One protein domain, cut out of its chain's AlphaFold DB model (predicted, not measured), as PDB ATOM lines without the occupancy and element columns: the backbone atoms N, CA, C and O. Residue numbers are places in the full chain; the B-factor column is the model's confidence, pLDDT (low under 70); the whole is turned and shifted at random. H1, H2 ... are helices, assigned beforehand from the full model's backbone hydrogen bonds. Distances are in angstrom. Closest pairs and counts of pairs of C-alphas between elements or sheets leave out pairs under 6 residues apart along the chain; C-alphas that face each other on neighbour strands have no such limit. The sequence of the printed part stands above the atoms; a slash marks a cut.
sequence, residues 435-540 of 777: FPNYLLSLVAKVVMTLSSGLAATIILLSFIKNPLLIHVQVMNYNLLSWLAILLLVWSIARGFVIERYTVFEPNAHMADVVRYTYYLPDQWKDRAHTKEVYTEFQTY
ATOM      1  N   PHE A 435      28.381  41.186  20.799       91.00
ATOM      2  CA  PHE A 435      29.123  41.416  22.045       91.00
ATOM      3  C   PHE A 435      29.760  40.122  22.593       91.00
ATOM      4  O   PHE A 435      29.444  39.687  23.707       91.00
ATOM      5  N   PRO A 436      30.645  39.458  21.825       88.62
ATOM      6  CA  PRO A 436      31.234  38.190  22.224       88.62
ATOM      7  C   PRO A 436      32.295  38.359  23.324       88.62
ATOM      8  O   PRO A 436      33.097  39.292  23.319       88.62
ATOM      9  N   ASN A 437      32.367  37.399  24.250       89.44
ATOM     10  CA  ASN A 437      33.426  37.352  25.260       89.44
ATOM     11  C   ASN A 437      34.615  36.511  24.755       89.44
ATOM     12  O   ASN A 437      34.637  35.288  24.901       89.44
ATOM     13  N   TYR A 438      35.613  37.178  24.171       89.94
ATOM     14  CA  TYR A 438      36.806  36.527  23.619       89.94
ATOM     15  C   TYR A 438      37.623  35.738  24.653       89.94
ATOM     16  O   TYR A 438      38.130  34.669  24.318       89.94
ATOM     17  N   LEU A 439      37.711  36.207  25.906       92.81
ATOM     18  CA  LEU A 439      38.422  35.500  26.978       92.81
ATOM     19  C   LEU A 439      37.730  34.174  27.315       92.81
ATOM     20  O   LEU A 439      38.378  33.129  27.349       92.81
ATOM     21  N   LEU A 440      36.405  34.202  27.491       91.38
ATOM     22  CA  LEU A 440      35.604  32.997  27.719       91.38
ATOM     23  C   LEU A 440      35.730  32.013  26.547       91.38
ATOM     24  O   LEU A 440      35.840  30.811  26.767       91.38
ATOM     25  N   SER A 441      35.781  32.518  25.312       92.69
ATOM     26  CA  SER A 441      35.954  31.689  24.118       92.69
ATOM     27  C   SER A 441      37.346  31.055  24.006       92.69
ATOM     28  O   SER A 441      37.468  29.911  23.573       92.69
ATOM     29  N   LEU A 442      38.399  31.761  24.431       94.00
ATOM     30  CA  LEU A 442      39.757  31.217  24.489       94.00
ATOM     31  C   LEU A 442      39.864  30.105  25.542       94.00
ATOM     32  O   LEU A 442      40.341  29.015  25.229       94.00
ATOM     33  N   VAL A 443      39.348  30.345  26.753       95.62
ATOM     34  CA  VAL A 443      39.274  29.332  27.820       95.62
ATOM     35  C   VAL A 443      38.468  28.117  27.357       95.62
ATOM     36  O   VAL A 443      38.913  26.985  27.526       95.62
ATOM     37  N   ALA A 444      37.324  28.335  26.704       93.50
ATOM     38  CA  ALA A 444      36.493  27.263  26.173       93.50
ATOM     39  C   ALA A 444      37.225  26.392  25.140       93.50
ATOM     40  O   ALA A 444      37.104  25.172  25.198       93.50
ATOM     41  N   LYS A 445      38.033  26.980  24.245       94.50
ATOM     42  CA  LYS A 445      38.864  26.210  23.301       94.50
ATOM     43  C   LYS A 445      39.897  25.336  24.014       94.50
ATOM     44  O   LYS A 445      40.011  24.162  23.680       94.50
ATOM     45  N   VAL A 446      40.598  25.873  25.016       96.62
ATOM     46  CA  VAL A 446      41.571  25.100  25.812       96.62
ATOM     47  C   VAL A 446      40.881  23.938  26.533       96.62
ATOM     48  O   VAL A 446      41.341  22.801  26.446       96.62
ATOM     49  N   VAL A 447      39.736  24.194  27.177       96.12
ATOM     50  CA  VAL A 447      38.928  23.156  27.841       96.12
ATOM     51  C   VAL A 447      38.442  22.102  26.842       96.12
ATOM     52  O   VAL A 447      38.566  20.915  27.127       96.12
ATOM     53  N   MET A 448      37.955  22.499  25.660       94.50
ATOM     54  CA  MET A 448      37.566  21.554  24.608       94.50
ATOM     55  C   MET A 448      38.718  20.623  24.237       94.50
ATOM     56  O   MET A 448      38.524  19.415  24.294       94.50
ATOM     57  N   THR A 449      39.893  21.159  23.887       95.75
ATOM     58  CA  THR A 449      41.045  20.355  23.450       95.75
ATOM     59  C   THR A 449      41.494  19.371  24.533       95.75
ATOM     60  O   THR A 449      41.706  18.194  24.236       95.75
ATOM     61  N   LEU A 450      41.569  19.818  25.793       97.19
ATOM     62  CA  LEU A 450      41.919  18.961  26.930       97.19
ATOM     63  C   LEU A 450      40.875  17.856  27.154       97.19
ATOM     64  O   LEU A 450      41.231  16.680  27.249       97.19
ATOM     65  N   SER A 451      39.584  18.203  27.190       96.50
ATOM     66  CA  SER A 451      38.512  17.225  27.402       96.50
ATOM     67  C   SER A 451      38.369  16.238  26.243       96.50
ATOM     68  O   SER A 451      38.156  15.055  26.498       96.50
ATOM     69  N   SER A 452      38.534  16.674  24.986       95.56
ATOM     70  CA  SER A 452      38.510  15.767  23.832       95.56
ATOM     71  C   SER A 452      39.721  14.842  23.792       95.56
ATOM     72  O   SER A 452      39.557  13.676  23.453       95.56
ATOM     73  N   GLY A 453      40.911  15.327  24.170       96.88
ATOM     74  CA  GLY A 453      42.114  14.495  24.251       96.88
ATOM     75  C   GLY A 453      41.940  13.361  25.258       96.88
ATOM     76  O   GLY A 453      42.047  12.192  24.895       96.88
ATOM     77  N   LEU A 454      41.565  13.695  26.498       95.81
ATOM     78  CA  LEU A 454      41.330  12.707  27.557       95.81
ATOM     79  C   LEU A 454      40.186  11.736  27.213       95.81
ATOM     80  O   LEU A 454      40.327  10.529  27.416       95.81
ATOM     81  N   ALA A 455      39.075  12.228  26.651       95.75
ATOM     82  CA  ALA A 455      37.970  11.372  26.218       95.75
ATOM     83  C   ALA A 455      38.397  10.407  25.098       95.75
ATOM     84  O   ALA A 455      38.081   9.219  25.168       95.75
ATOM     85  N   ALA A 456      39.162  10.878  24.106       95.88
ATOM     86  CA  ALA A 456      39.702  10.038  23.040       95.88
ATOM     87  C   ALA A 456      40.666   8.968  23.580       95.88
ATOM     88  O   ALA A 456      40.591   7.818  23.150       95.88
ATOM     89  N   THR A 457      41.510   9.293  24.568       94.06
ATOM     90  CA  THR A 457      42.366   8.301  25.240       94.06
ATOM     91  C   THR A 457      41.541   7.223  25.952       94.06
ATOM     92  O   THR A 457      41.847   6.042  25.811       94.06
ATOM     93  N   ILE A 458      40.471   7.588  26.670       93.81
ATOM     94  CA  ILE A 458      39.597   6.608  27.346       93.81
ATOM     95  C   ILE A 458      38.859   5.722  26.327       93.81
ATOM     96  O   ILE A 458      38.779   4.509  26.515       93.81
ATOM     97  N   ILE A 459      38.373   6.300  25.225       93.25
ATOM     98  CA  ILE A 459      37.736   5.554  24.128       93.25
ATOM     99  C   ILE A 459      38.728   4.561  23.498       93.25
ATOM    100  O   ILE A 459      38.395   3.388  23.326       93.25
ATOM    101  N   LEU A 460      39.966   4.985  23.225       93.31
ATOM    102  CA  LEU A 460      41.022   4.119  22.687       93.31
ATOM    103  C   LEU A 460      41.383   2.976  23.653       93.31
ATOM    104  O   LEU A 460      41.498   1.827  23.232       93.31
ATOM    105  N   LEU A 461      41.494   3.260  24.956       90.31
ATOM    106  CA  LEU A 461      41.708   2.237  25.988       90.31
ATOM    107  C   LEU A 461      40.550   1.229  26.056       90.31
ATOM    108  O   LEU A 461      40.798   0.035  26.244       90.31
ATOM    109  N   SER A 462      39.306   1.677  25.850       89.44
ATOM    110  CA  SER A 462      38.150   0.779  25.760       89.44
ATOM    111  C   SER A 462      38.272  -0.181  24.576       89.44
ATOM    112  O   SER A 462      38.079  -1.377  24.769       89.44
ATOM    113  N   PHE A 463      38.653   0.302  23.386       90.25
ATOM    114  CA  PHE A 463      38.878  -0.559  22.215       90.25
ATOM    115  C   PHE A 463      40.012  -1.576  22.422       90.25
ATOM    116  O   PHE A 463      39.938  -2.682  21.893       90.25
ATOM    117  N   ILE A 464      41.041  -1.234  23.208       91.94
ATOM    118  CA  ILE A 464      42.133  -2.160  23.541       91.94
ATOM    119  C   ILE A 464      41.638  -3.283  24.468       91.94
ATOM    120  O   ILE A 464      41.923  -4.453  24.209       91.94
ATOM    121  N   LYS A 465      40.907  -2.955  25.547       88.44
ATOM    122  CA  LYS A 465      40.286  -3.938  26.458       88.44
ATOM    123  C   LYS A 465      39.023  -3.377  27.130       88.44
ATOM    124  O   LYS A 465      39.120  -2.694  28.150       88.44
ATOM    125  N   ASN A 466      37.846  -3.798  26.660       82.94
ATOM    126  CA  ASN A 466      36.532  -3.415  27.211       82.94
ATOM    127  C   ASN A 466      36.428  -3.418  28.760       82.94
ATOM    128  O   ASN A 466      35.864  -2.467  29.302       82.94
ATOM    129  N   PRO A 467      36.973  -4.405  29.516       87.62
ATOM    130  CA  PRO A 467      36.858  -4.409  30.979       87.62
ATOM    131  C   PRO A 467      37.496  -3.199  31.675       87.62
ATOM    132  O   PRO A 467      37.070  -2.865  32.782       87.62
ATOM    133  N   LEU A 468      38.478  -2.531  31.051       85.88
ATOM    134  CA  LEU A 468      39.153  -1.365  31.631       85.88
ATOM    135  C   LEU A 468      38.172  -0.220  31.907       85.88
ATOM    136  O   LEU A 468      38.272   0.424  32.946       85.88
ATOM    137  N   LEU A 469      37.195  -0.006  31.018       87.69
ATOM    138  CA  LEU A 469      36.236   1.099  31.112       87.69
ATOM    139  C   LEU A 469      35.371   1.036  32.390       87.69
ATOM    140  O   LEU A 469      34.948   2.068  32.912       87.69
ATOM    141  N   ILE A 470      35.125  -0.181  32.890       86.12
ATOM    142  CA  ILE A 470      34.260  -0.462  34.045       86.12
ATOM    143  C   ILE A 470      35.078  -0.625  35.334       86.12
ATOM    144  O   ILE A 470      34.672  -0.102  36.370       86.12
ATOM    145  N   HIS A 471      36.210  -1.338  35.274       84.00
ATOM    146  CA  HIS A 471      36.958  -1.769  36.464       84.00
ATOM    147  C   HIS A 471      38.120  -0.842  36.847       84.00
ATOM    148  O   HIS A 471      38.530  -0.847  38.006       84.00
ATOM    149  N   VAL A 472      38.670  -0.049  35.918       87.12
ATOM    150  CA  VAL A 472      39.704   0.935  36.271       87.12
ATOM    151  C   VAL A 472      39.030   2.135  36.923       87.12
ATOM    152  O   VAL A 472      38.223   2.826  36.298       87.12
ATOM    153  N   GLN A 473      39.385   2.379  38.181       86.25
ATOM    154  CA  GLN A 473      38.953   3.537  38.952       86.25
ATOM    155  C   GLN A 473      40.045   4.608  38.985       86.25
ATOM    156  O   GLN A 473      41.229   4.314  39.140       86.25
ATOM    157  N   VAL A 474      39.629   5.865  38.871       86.94
ATOM    158  CA  VAL A 474      40.456   7.063  39.032       86.94
ATOM    159  C   VAL A 474      39.701   7.991  39.977       86.94
ATOM    160  O   VAL A 474      38.561   8.353  39.693       86.94
ATOM    161  N   MET A 475      40.306   8.359  41.111       83.25
ATOM    162  CA  MET A 475      39.663   9.184  42.151       83.25
ATOM    163  C   MET A 475      38.250   8.680  42.517       83.25
ATOM    164  O   MET A 475      37.280   9.430  42.480       83.25
ATOM    165  N   ASN A 476      38.147   7.380  42.814       83.75
ATOM    166  CA  ASN A 476      36.935   6.644  43.212       83.75
ATOM    167  C   ASN A 476      35.812   6.529  42.154       83.75
ATOM    168  O   ASN A 476      34.806   5.873  42.415       83.75
ATOM    169  N   TYR A 477      35.985   7.065  40.941       86.38
ATOM    170  CA  TYR A 477      35.046   6.891  39.822       86.38
ATOM    171  C   TYR A 477      35.653   6.032  38.710       86.38
ATOM    172  O   TYR A 477      36.851   6.118  38.438       86.38
ATOM    173  N   ASN A 478      34.845   5.210  38.033       89.94
ATOM    174  CA  ASN A 478      35.336   4.418  36.903       89.94
ATOM    175  C   ASN A 478      35.552   5.273  35.640       89.94
ATOM    176  O   ASN A 478      35.050   6.395  35.517       89.94
ATOM    177  N   LEU A 479      36.314   4.742  34.680       91.56
ATOM    178  CA  LEU A 479      36.599   5.446  33.425       91.56
ATOM    179  C   LEU A 479      35.331   5.773  32.613       91.56
ATOM    180  O   LEU A 479      35.322   6.784  31.912       91.56
ATOM    181  N   LEU A 480      34.249   4.993  32.736       91.19
ATOM    182  CA  LEU A 480      32.945   5.316  32.139       91.19
ATOM    183  C   LEU A 480      32.358   6.629  32.689       91.19
ATOM    184  O   LEU A 480      31.916   7.476  31.911       91.19
ATOM    185  N   SER A 481      32.380   6.827  34.012       92.12
ATOM    186  CA  SER A 481      31.942   8.077  34.645       92.12
ATOM    187  C   SER A 481      32.803   9.262  34.206       92.12
ATOM    188  O   SER A 481      32.265  10.311  33.852       92.12
ATOM    189  N   TRP A 482      34.127   9.089  34.146       93.69
ATOM    190  CA  TRP A 482      35.033  10.124  33.638       93.69
ATOM    191  C   TRP A 482      34.779  10.463  32.170       93.69
ATOM    192  O   TRP A 482      34.738  11.642  31.825       93.69
ATOM    193  N   LEU A 483      34.534   9.468  31.313       94.06
ATOM    194  CA  LEU A 483      34.180   9.685  29.910       94.06
ATOM    195  C   LEU A 483      32.886  10.503  29.775       94.06
ATOM    196  O   LEU A 483      32.852  11.470  29.013       94.06
ATOM    197  N   ALA A 484      31.848  10.177  30.551       92.75
ATOM    198  CA  ALA A 484      30.594  10.930  30.558       92.75
ATOM    199  C   ALA A 484      30.791  12.394  31.004       92.75
ATOM    200  O   ALA A 484      30.269  13.310  30.364       92.75
ATOM    201  N   ILE A 485      31.592  12.629  32.050       93.19
ATOM    202  CA  ILE A 485      31.937  13.976  32.536       93.19
ATOM    203  C   ILE A 485      32.722  14.758  31.471       93.19
ATOM    204  O   ILE A 485      32.379  15.903  31.177       93.19
ATOM    205  N   LEU A 486      33.739  14.152  30.852       95.06
ATOM    206  CA  LEU A 486      34.577  14.799  29.835       95.06
ATOM    207  C   LEU A 486      33.781  15.163  28.573       95.06
ATOM    208  O   LEU A 486      33.939  16.268  28.052       95.06
ATOM    209  N   LEU A 487      32.883  14.286  28.114       92.50
ATOM    210  CA  LEU A 487      31.991  14.562  26.980       92.50
ATOM    211  C   LEU A 487      30.982  15.679  27.297       92.50
ATOM    212  O   LEU A 487      30.723  16.533  26.446       92.50
ATOM    213  N   LEU A 488      30.450  15.724  28.526       90.06
ATOM    214  CA  LEU A 488      29.568  16.801  28.982       90.06
ATOM    215  C   LEU A 488      30.304  18.151  29.038       90.06
ATOM    216  O   LEU A 488      29.803  19.143  28.505       90.06
ATOM    217  N   VAL A 489      31.506  18.186  29.621       92.00
ATOM    218  CA  VAL A 489      32.356  19.389  29.690       92.00
ATOM    219  C   VAL A 489      32.732  19.877  28.288       92.00
ATOM    220  O   VAL A 489      32.595  21.068  28.006       92.00
ATOM    221  N   TRP A 490      33.113  18.974  27.378       92.31
ATOM    222  CA  TRP A 490      33.389  19.307  25.977       92.31
ATOM    223  C   TRP A 490      32.165  19.900  25.264       92.31
ATOM    224  O   TRP A 490      32.280  20.926  24.591       92.31
ATOM    225  N   SER A 491      30.981  19.301  25.442       88.00
ATOM    226  CA  SER A 491      29.728  19.769  24.827       88.00
ATOM    227  C   SER A 491      29.325  21.167  25.316       88.00
ATOM    228  O   SER A 491      28.929  22.026  24.522       88.00
ATOM    229  N   ILE A 492      29.504  21.433  26.614       88.44
ATOM    230  CA  ILE A 492      29.297  22.756  27.218       88.44
ATOM    231  C   ILE A 492      30.313  23.766  26.668       88.44
ATOM    232  O   ILE A 492      29.919  24.834  26.198       88.44
ATOM    233  N   ALA A 493      31.606  23.431  26.677       91.31
ATOM    234  CA  ALA A 493      32.672  24.317  26.211       91.31
ATOM    235  C   ALA A 493      32.512  24.685  24.723       91.31
ATOM    236  O   ALA A 493      32.653  25.855  24.358       91.31
ATOM    237  N   ARG A 494      32.083  23.736  23.879       89.00
ATOM    238  CA  ARG A 494      31.736  23.963  22.463       89.00
ATOM    239  C   ARG A 494      30.700  25.071  22.255       89.00
ATOM    240  O   ARG A 494      30.717  25.724  21.215       89.00
ATOM    241  N   GLY A 495      29.834  25.319  23.237       88.00
ATOM    242  CA  GLY A 495      28.859  26.408  23.217       88.00
ATOM    243  C   GLY A 495      29.441  27.820  23.257       88.00
ATOM    244  O   GLY A 495      28.800  28.755  22.789       88.00
ATOM    245  N   PHE A 496      30.644  27.992  23.808       89.06
ATOM    246  CA  PHE A 496      31.262  29.306  24.018       89.06
ATOM    247  C   PHE A 496      32.283  29.678  22.925       89.06
ATOM    248  O   PHE A 496      32.973  30.697  23.027       89.06
ATOM    249  N   VAL A 497      32.397  28.877  21.862       89.44
ATOM    250  CA  VAL A 497      33.277  29.160  20.718       89.44
ATOM    251  C   VAL A 497      32.619  30.174  19.775       89.44
ATOM    252  O   VAL A 497      31.534  29.936  19.258       89.44
ATOM    253  N   ILE A 498      33.290  31.305  19.538       85.44
ATOM    254  CA  ILE A 498      32.796  32.387  18.672       85.44
ATOM    255  C   ILE A 498      33.000  32.031  17.190       85.44
ATOM    256  O   ILE A 498      34.121  31.738  16.765       85.44
ATOM    257  N   GLU A 499      31.933  32.140  16.398       76.00
ATOM    258  CA  GLU A 499      31.957  32.048  14.932       76.00
ATOM    259  C   GLU A 499      32.342  33.422  14.336       76.00
ATOM    260  O   GLU A 499      31.783  34.447  14.715       76.00
ATOM    261  N   ARG A 500      33.347  33.475  13.447       65.25
ATOM    262  CA  ARG A 500      34.102  34.709  13.118       65.25
ATOM    263  C   ARG A 500      33.574  35.535  11.923       65.25
ATOM    264  O   ARG A 500      34.347  36.264  11.311       65.25
ATOM    265  N   TYR A 501      32.290  35.438  11.578       65.88
ATOM    266  CA  TYR A 501      31.765  35.911  10.280       65.88
ATOM    267  C   TYR A 501      30.669  36.996  10.360       65.88
ATOM    268  O   TYR A 501      29.802  37.064   9.493       65.88
ATOM    269  N   THR A 502      30.675  37.846  11.392       74.81
ATOM    270  CA  THR A 502      29.664  38.906  11.595       74.81
ATOM    271  C   THR A 502      30.267  40.311  11.513       74.81
ATOM    272  O   THR A 502      31.196  40.627  12.255       74.81
ATOM    273  N   VAL A 503      29.702  41.171  10.658       84.88
ATOM    274  CA  VAL A 503      30.020  42.612  10.589       84.88
ATOM    275  C   VAL A 503      29.433  43.325  11.814       84.88
ATOM    276  O   VAL A 503      28.326  42.994  12.230       84.88
ATOM    277  N   PHE A 504      30.152  44.287  12.402       89.56
ATOM    278  CA  PHE A 504      29.758  44.942  13.657       89.56
ATOM    279  C   PHE A 504      28.746  46.085  13.453       89.56
ATOM    280  O   PHE A 504      29.121  47.251  13.347       89.56
ATOM    281  N   GLU A 505      27.450  45.755  13.437       92.06
ATOM    282  CA  GLU A 505      26.355  46.725  13.235       92.06
ATOM    283  C   GLU A 505      25.255  46.646  14.325       92.06
ATOM    284  O   GLU A 505      24.078  46.404  14.032       92.06
ATOM    285  N   PRO A 506      25.583  46.866  15.616       92.81
ATOM    286  CA  PRO A 506      24.625  46.712  16.717       92.81
ATOM    287  C   PRO A 506      23.418  47.663  16.630       92.81
ATOM    288  O   PRO A 506      22.312  47.270  17.001       92.81
ATOM    289  N   ASN A 507      23.585  48.881  16.097       93.69
ATOM    290  CA  ASN A 507      22.475  49.825  15.898       93.69
ATOM    291  C   ASN A 507      21.458  49.330  14.849       93.69
ATOM    292  O   ASN A 507      20.263  49.563  15.021       93.69
ATOM    293  N   ALA A 508      21.901  48.627  13.798       92.94
ATOM    294  CA  ALA A 508      21.011  48.050  12.788       92.94
ATOM    295  C   ALA A 508      20.230  46.855  13.358       92.94
ATOM    296  O   ALA A 508      19.002  46.833  13.305       92.94
ATOM    297  N   HIS A 509      20.911  45.913  14.020       93.06
ATOM    298  CA  HIS A 509      20.227  44.769  14.637       93.06
ATOM    299  C   HIS A 509      19.297  45.164  15.792       93.06
ATOM    300  O   HIS A 509      18.279  44.509  16.002       93.06
ATOM    301  N   MET A 510      19.589  46.242  16.528       94.81
ATOM    302  CA  MET A 510      18.639  46.781  17.505       94.81
ATOM    303  C   MET A 510      17.360  47.284  16.817       94.81
ATOM    304  O   MET A 510      16.268  47.044  17.324       94.81
ATOM    305  N   ALA A 511      17.453  47.909  15.640       93.75
ATOM    306  CA  ALA A 511      16.270  48.291  14.869       93.75
ATOM    307  C   ALA A 511      15.487  47.076  14.340       93.75
ATOM    308  O   ALA A 511      14.257  47.070  14.438       93.75
ATOM    309  N   ASP A 512      16.171  46.019  13.882       93.94
ATOM    310  CA  ASP A 512      15.533  44.735  13.538       93.94
ATOM    311  C   ASP A 512      14.760  44.143  14.730       93.94
ATOM    312  O   ASP A 512      13.687  43.571  14.548       93.94
ATOM    313  N   VAL A 513      15.268  44.286  15.962       95.19
ATOM    314  CA  VAL A 513      14.556  43.874  17.184       95.19
ATOM    315  C   VAL A 513      13.350  44.776  17.450       95.19
ATOM    316  O   VAL A 513      12.243  44.275  17.654       95.19
ATOM    317  N   VAL A 514      13.540  46.098  17.431       93.94
ATOM    318  CA  VAL A 514      12.498  47.101  17.722       93.94
ATOM    319  C   VAL A 514      11.321  47.006  16.751       93.94
ATOM    320  O   VAL A 514      10.177  47.168  17.178       93.94
ATOM    321  N   ARG A 515      11.576  46.641  15.486       91.62
ATOM    322  CA  ARG A 515      10.557  46.332  14.467       91.62
ATOM    323  C   ARG A 515       9.532  45.287  14.927       91.62
ATOM    324  O   ARG A 515       8.404  45.314  14.446       91.62
ATOM    325  N   TYR A 516       9.903  44.391  15.843       92.56
ATOM    326  CA  TYR A 516       9.008  43.373  16.400       92.56
ATOM    327  C   TYR A 516       8.658  43.616  17.876       92.56
ATOM    328  O   TYR A 516       7.515  43.390  18.268       92.56
ATOM    329  N   THR A 517       9.577  44.088  18.725       91.81
ATOM    330  CA  THR A 517       9.274  44.317  20.155       91.81
ATOM    331  C   THR A 517       8.431  45.570  20.398       91.81
ATOM    332  O   THR A 517       7.707  45.622  21.392       91.81
ATOM    333  N   TYR A 518       8.506  46.562  19.503       88.25
ATOM    334  CA  TYR A 518       7.934  47.905  19.658       88.25
ATOM    335  C   TYR A 518       8.349  48.620  20.959       88.25
ATOM    336  O   TYR A 518       7.618  49.461  21.487       88.25
ATOM    337  N   TYR A 519       9.527  48.276  21.485       88.69
ATOM    338  CA  TYR A 519      10.085  48.843  22.708       88.69
ATOM    339  C   TYR A 519      11.506  49.351  22.451       88.69
ATOM    340  O   TYR A 519      12.445  48.562  22.341       88.69
ATOM    341  N   LEU A 520      11.643  50.675  22.375       90.06
ATOM    342  CA  LEU A 520      12.913  51.394  22.304       90.06
ATOM    343  C   LEU A 520      12.866  52.561  23.305       90.06
ATOM    344  O   LEU A 520      12.216  53.565  23.020       90.06
ATOM    345  N   PRO A 521      13.513  52.454  24.477       89.06
ATOM    346  CA  PRO A 521      13.745  53.593  25.358       89.06
ATOM    347  C   PRO A 521      14.601  54.654  24.662       89.06
ATOM    348  O   PRO A 521      15.558  54.308  23.965       89.06
ATOM    349  N   ASP A 522      14.357  55.937  24.941       87.50
ATOM    350  CA  ASP A 522      15.165  57.049  24.404       87.50
ATOM    351  C   ASP A 522      16.666  56.873  24.688       87.50
ATOM    352  O   ASP A 522      17.520  57.257  23.895       87.50
ATOM    353  N   GLN A 523      16.996  56.224  25.809       89.88
ATOM    354  CA  GLN A 523      18.368  55.932  26.221       89.88
ATOM    355  C   GLN A 523      19.104  54.957  25.287       89.88
ATOM    356  O   GLN A 523      20.336  54.971  25.269       89.88
ATOM    357  N   TRP A 524      18.389  54.106  24.546       91.62
ATOM    358  CA  TRP A 524      18.973  53.112  23.636       91.62
ATOM    359  C   TRP A 524      19.158  53.654  22.217       91.62
ATOM    360  O   TRP A 524      19.984  53.129  21.468       91.62
ATOM    361  N   LYS A 525      18.395  54.688  21.843       90.06
ATOM    362  CA  LYS A 525      18.404  55.278  20.502       90.06
ATOM    363  C   LYS A 525      19.826  55.694  20.114       90.06
ATOM    364  O   LYS A 525      20.500  56.386  20.869       90.06
ATOM    365  N   ASP A 526      20.286  55.195  18.966       90.00
ATOM    366  CA  ASP A 526      21.623  55.384  18.377       90.00
ATOM    367  C   ASP A 526      22.830  54.943  19.246       90.00
ATOM    368  O   ASP A 526      23.977  54.965  18.788       90.00
ATOM    369  N   ARG A 527      22.586  54.445  20.467       92.75
ATOM    370  CA  ARG A 527      23.588  54.013  21.458       92.75
ATOM    371  C   ARG A 527      23.594  52.501  21.702       92.75
ATOM    372  O   ARG A 527      24.150  52.045  22.693       92.75
ATOM    373  N   ALA A 528      23.027  51.691  20.809       92.75
ATOM    374  CA  ALA A 528      22.973  50.237  20.991       92.75
ATOM    375  C   ALA A 528      24.349  49.543  20.905       92.75
ATOM    376  O   ALA A 528      24.456  48.362  21.207       92.75
ATOM    377  N   HIS A 529      25.412  50.264  20.536       92.81
ATOM    378  CA  HIS A 529      26.799  49.806  20.655       92.81
ATOM    379  C   HIS A 529      27.362  49.878  22.091       92.81
ATOM    380  O   HIS A 529      28.460  49.376  22.328       92.81
ATOM    381  N   THR A 530      26.676  50.529  23.042       94.31
ATOM    382  CA  THR A 530      27.225  50.761  24.387       94.31
ATOM    383  C   THR A 530      26.981  49.592  25.342       94.31
ATOM    384  O   THR A 530      26.003  48.842  25.240       94.31
ATOM    385  N   LYS A 531      27.877  49.444  26.326       92.00
ATOM    386  CA  LYS A 531      27.811  48.368  27.323       92.00
ATOM    387  C   LYS A 531      26.556  48.478  28.187       92.00
ATOM    388  O   LYS A 531      25.989  47.461  28.568       92.00
ATOM    389  N   GLU A 532      26.109  49.699  28.454       93.06
ATOM    390  CA  GLU A 532      24.927  50.026  29.247       93.06
ATOM    391  C   GLU A 532      23.673  49.439  28.585       93.06
ATOM    392  O   GLU A 532      22.949  48.664  29.216       93.06
ATOM    393  N   VAL A 533      23.477  49.708  27.285       94.44
ATOM    394  CA  VAL A 533      22.346  49.180  26.504       94.44
ATOM    395  C   VAL A 533      22.443  47.661  26.355       94.44
ATOM    396  O   VAL A 533      21.437  46.974  26.523       94.44
ATOM    397  N   TYR A 534      23.642  47.102  26.144       92.81
ATOM    398  CA  TYR A 534      23.845  45.647  26.193       92.81
ATOM    399  C   TYR A 534      23.416  45.046  27.548       92.81
ATOM    400  O   TYR A 534      22.708  44.036  27.580       92.81
ATOM    401  N   THR A 535      23.793  45.664  28.675       91.88
ATOM    402  CA  THR A 535      23.433  45.156  30.008       91.88
ATOM    403  C   THR A 535      21.943  45.276  30.321       91.88
ATOM    404  O   THR A 535      21.388  44.313  30.851       91.88
ATOM    405  N   GLU A 536      21.266  46.373  29.953       92.50
ATOM    406  CA  GLU A 536      19.808  46.465  30.136       92.50
ATOM    407  C   GLU A 536      19.085  45.465  29.222       92.50
ATOM    408  O   GLU A 536      18.215  44.725  29.687       92.50
ATOM    409  N   PHE A 537      19.492  45.352  27.951       94.25
ATOM    410  CA  PHE A 537      18.906  44.389  27.018       94.25
ATOM    411  C   PHE A 537      19.069  42.939  27.503       94.25
ATOM    412  O   PHE A 537      18.138  42.141  27.391       94.25
ATOM    413  N   GLN A 538      20.192  42.604  28.151       92.00
ATOM    414  CA  GLN A 538      20.410  41.294  28.776       92.00
ATOM    415  C   GLN A 538      19.442  40.979  29.942       92.00
ATOM    416  O   GLN A 538      19.321  39.815  30.324       92.00
ATOM    417  N   THR A 539      18.726  41.960  30.508       91.62
ATOM    418  CA  THR A 539      17.634  41.695  31.472       91.62
ATOM    419  C   THR A 539      16.344  41.233  30.777       91.62
ATOM    420  O   THR A 539      15.595  40.415  31.323       91.62
ATOM    421  N   TYR A 540      16.108  41.693  29.544       93.56
ATOM    422  CA  TYR A 540      14.958  41.298  28.731       93.56
ATOM    423  C   TYR A 540      15.230  40.022  27.918       93.56
ATOM    424  O   TYR A 540      14.342  39.179  27.815       93.56
TER     425      TYR A 540
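This is residues 435 to 540 of the 777 residues of the protein "Autophagy-related protein 9" of Percolomonas cosmopolitus (UniProt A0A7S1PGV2). H3 folds back side by side with part of the long helix H1, with tiny H2 at the turn; at the other end of this rod is a small head of H4, H5 and their link. The 106 printed residues have five named helices, H1 to H5 in order, and no named strand: all helix. The whole is extended, radius of gyration of the C-alphas 21.9 A, spans 65 by 24 by 22 A.

H1, residues 438 to 464, touches H3, residues 479 to 494, at a shallow tilt of 29 degrees, opposite ways; the closest C-alphas, of Ala 444 and Ala 493, are 4.8 A apart. H2, residues 468 to 471, touches residues 458 to 462 alone of H1; the closest C-alphas, of Ser 462 and Leu 469, are 5.7 A apart. H4, residues 506 to 517, and H5, residues 531 to 540, are apart from each other and from H1, H2 and H3. Every O i to N i+4 pair is within hydrogen-bond range in H1 and H3, 7 of 8 in H4, 4 of 6 in H5; H2 is too short for one.

H1 runs 39.1 A from C-alpha 438 at (36.806, 36.527, 23.619); H3 runs 22.1 A; H5 ends at C-alpha 540 at (14.958, 41.298, 28.731).

The farthest C-alphas, of Lys 465 and Asp 522, are 66.0 A apart. The printed part has no cut; links H3 to H4 and H4 to H5 are long. Residues 500 to 501 have pLDDT under 70.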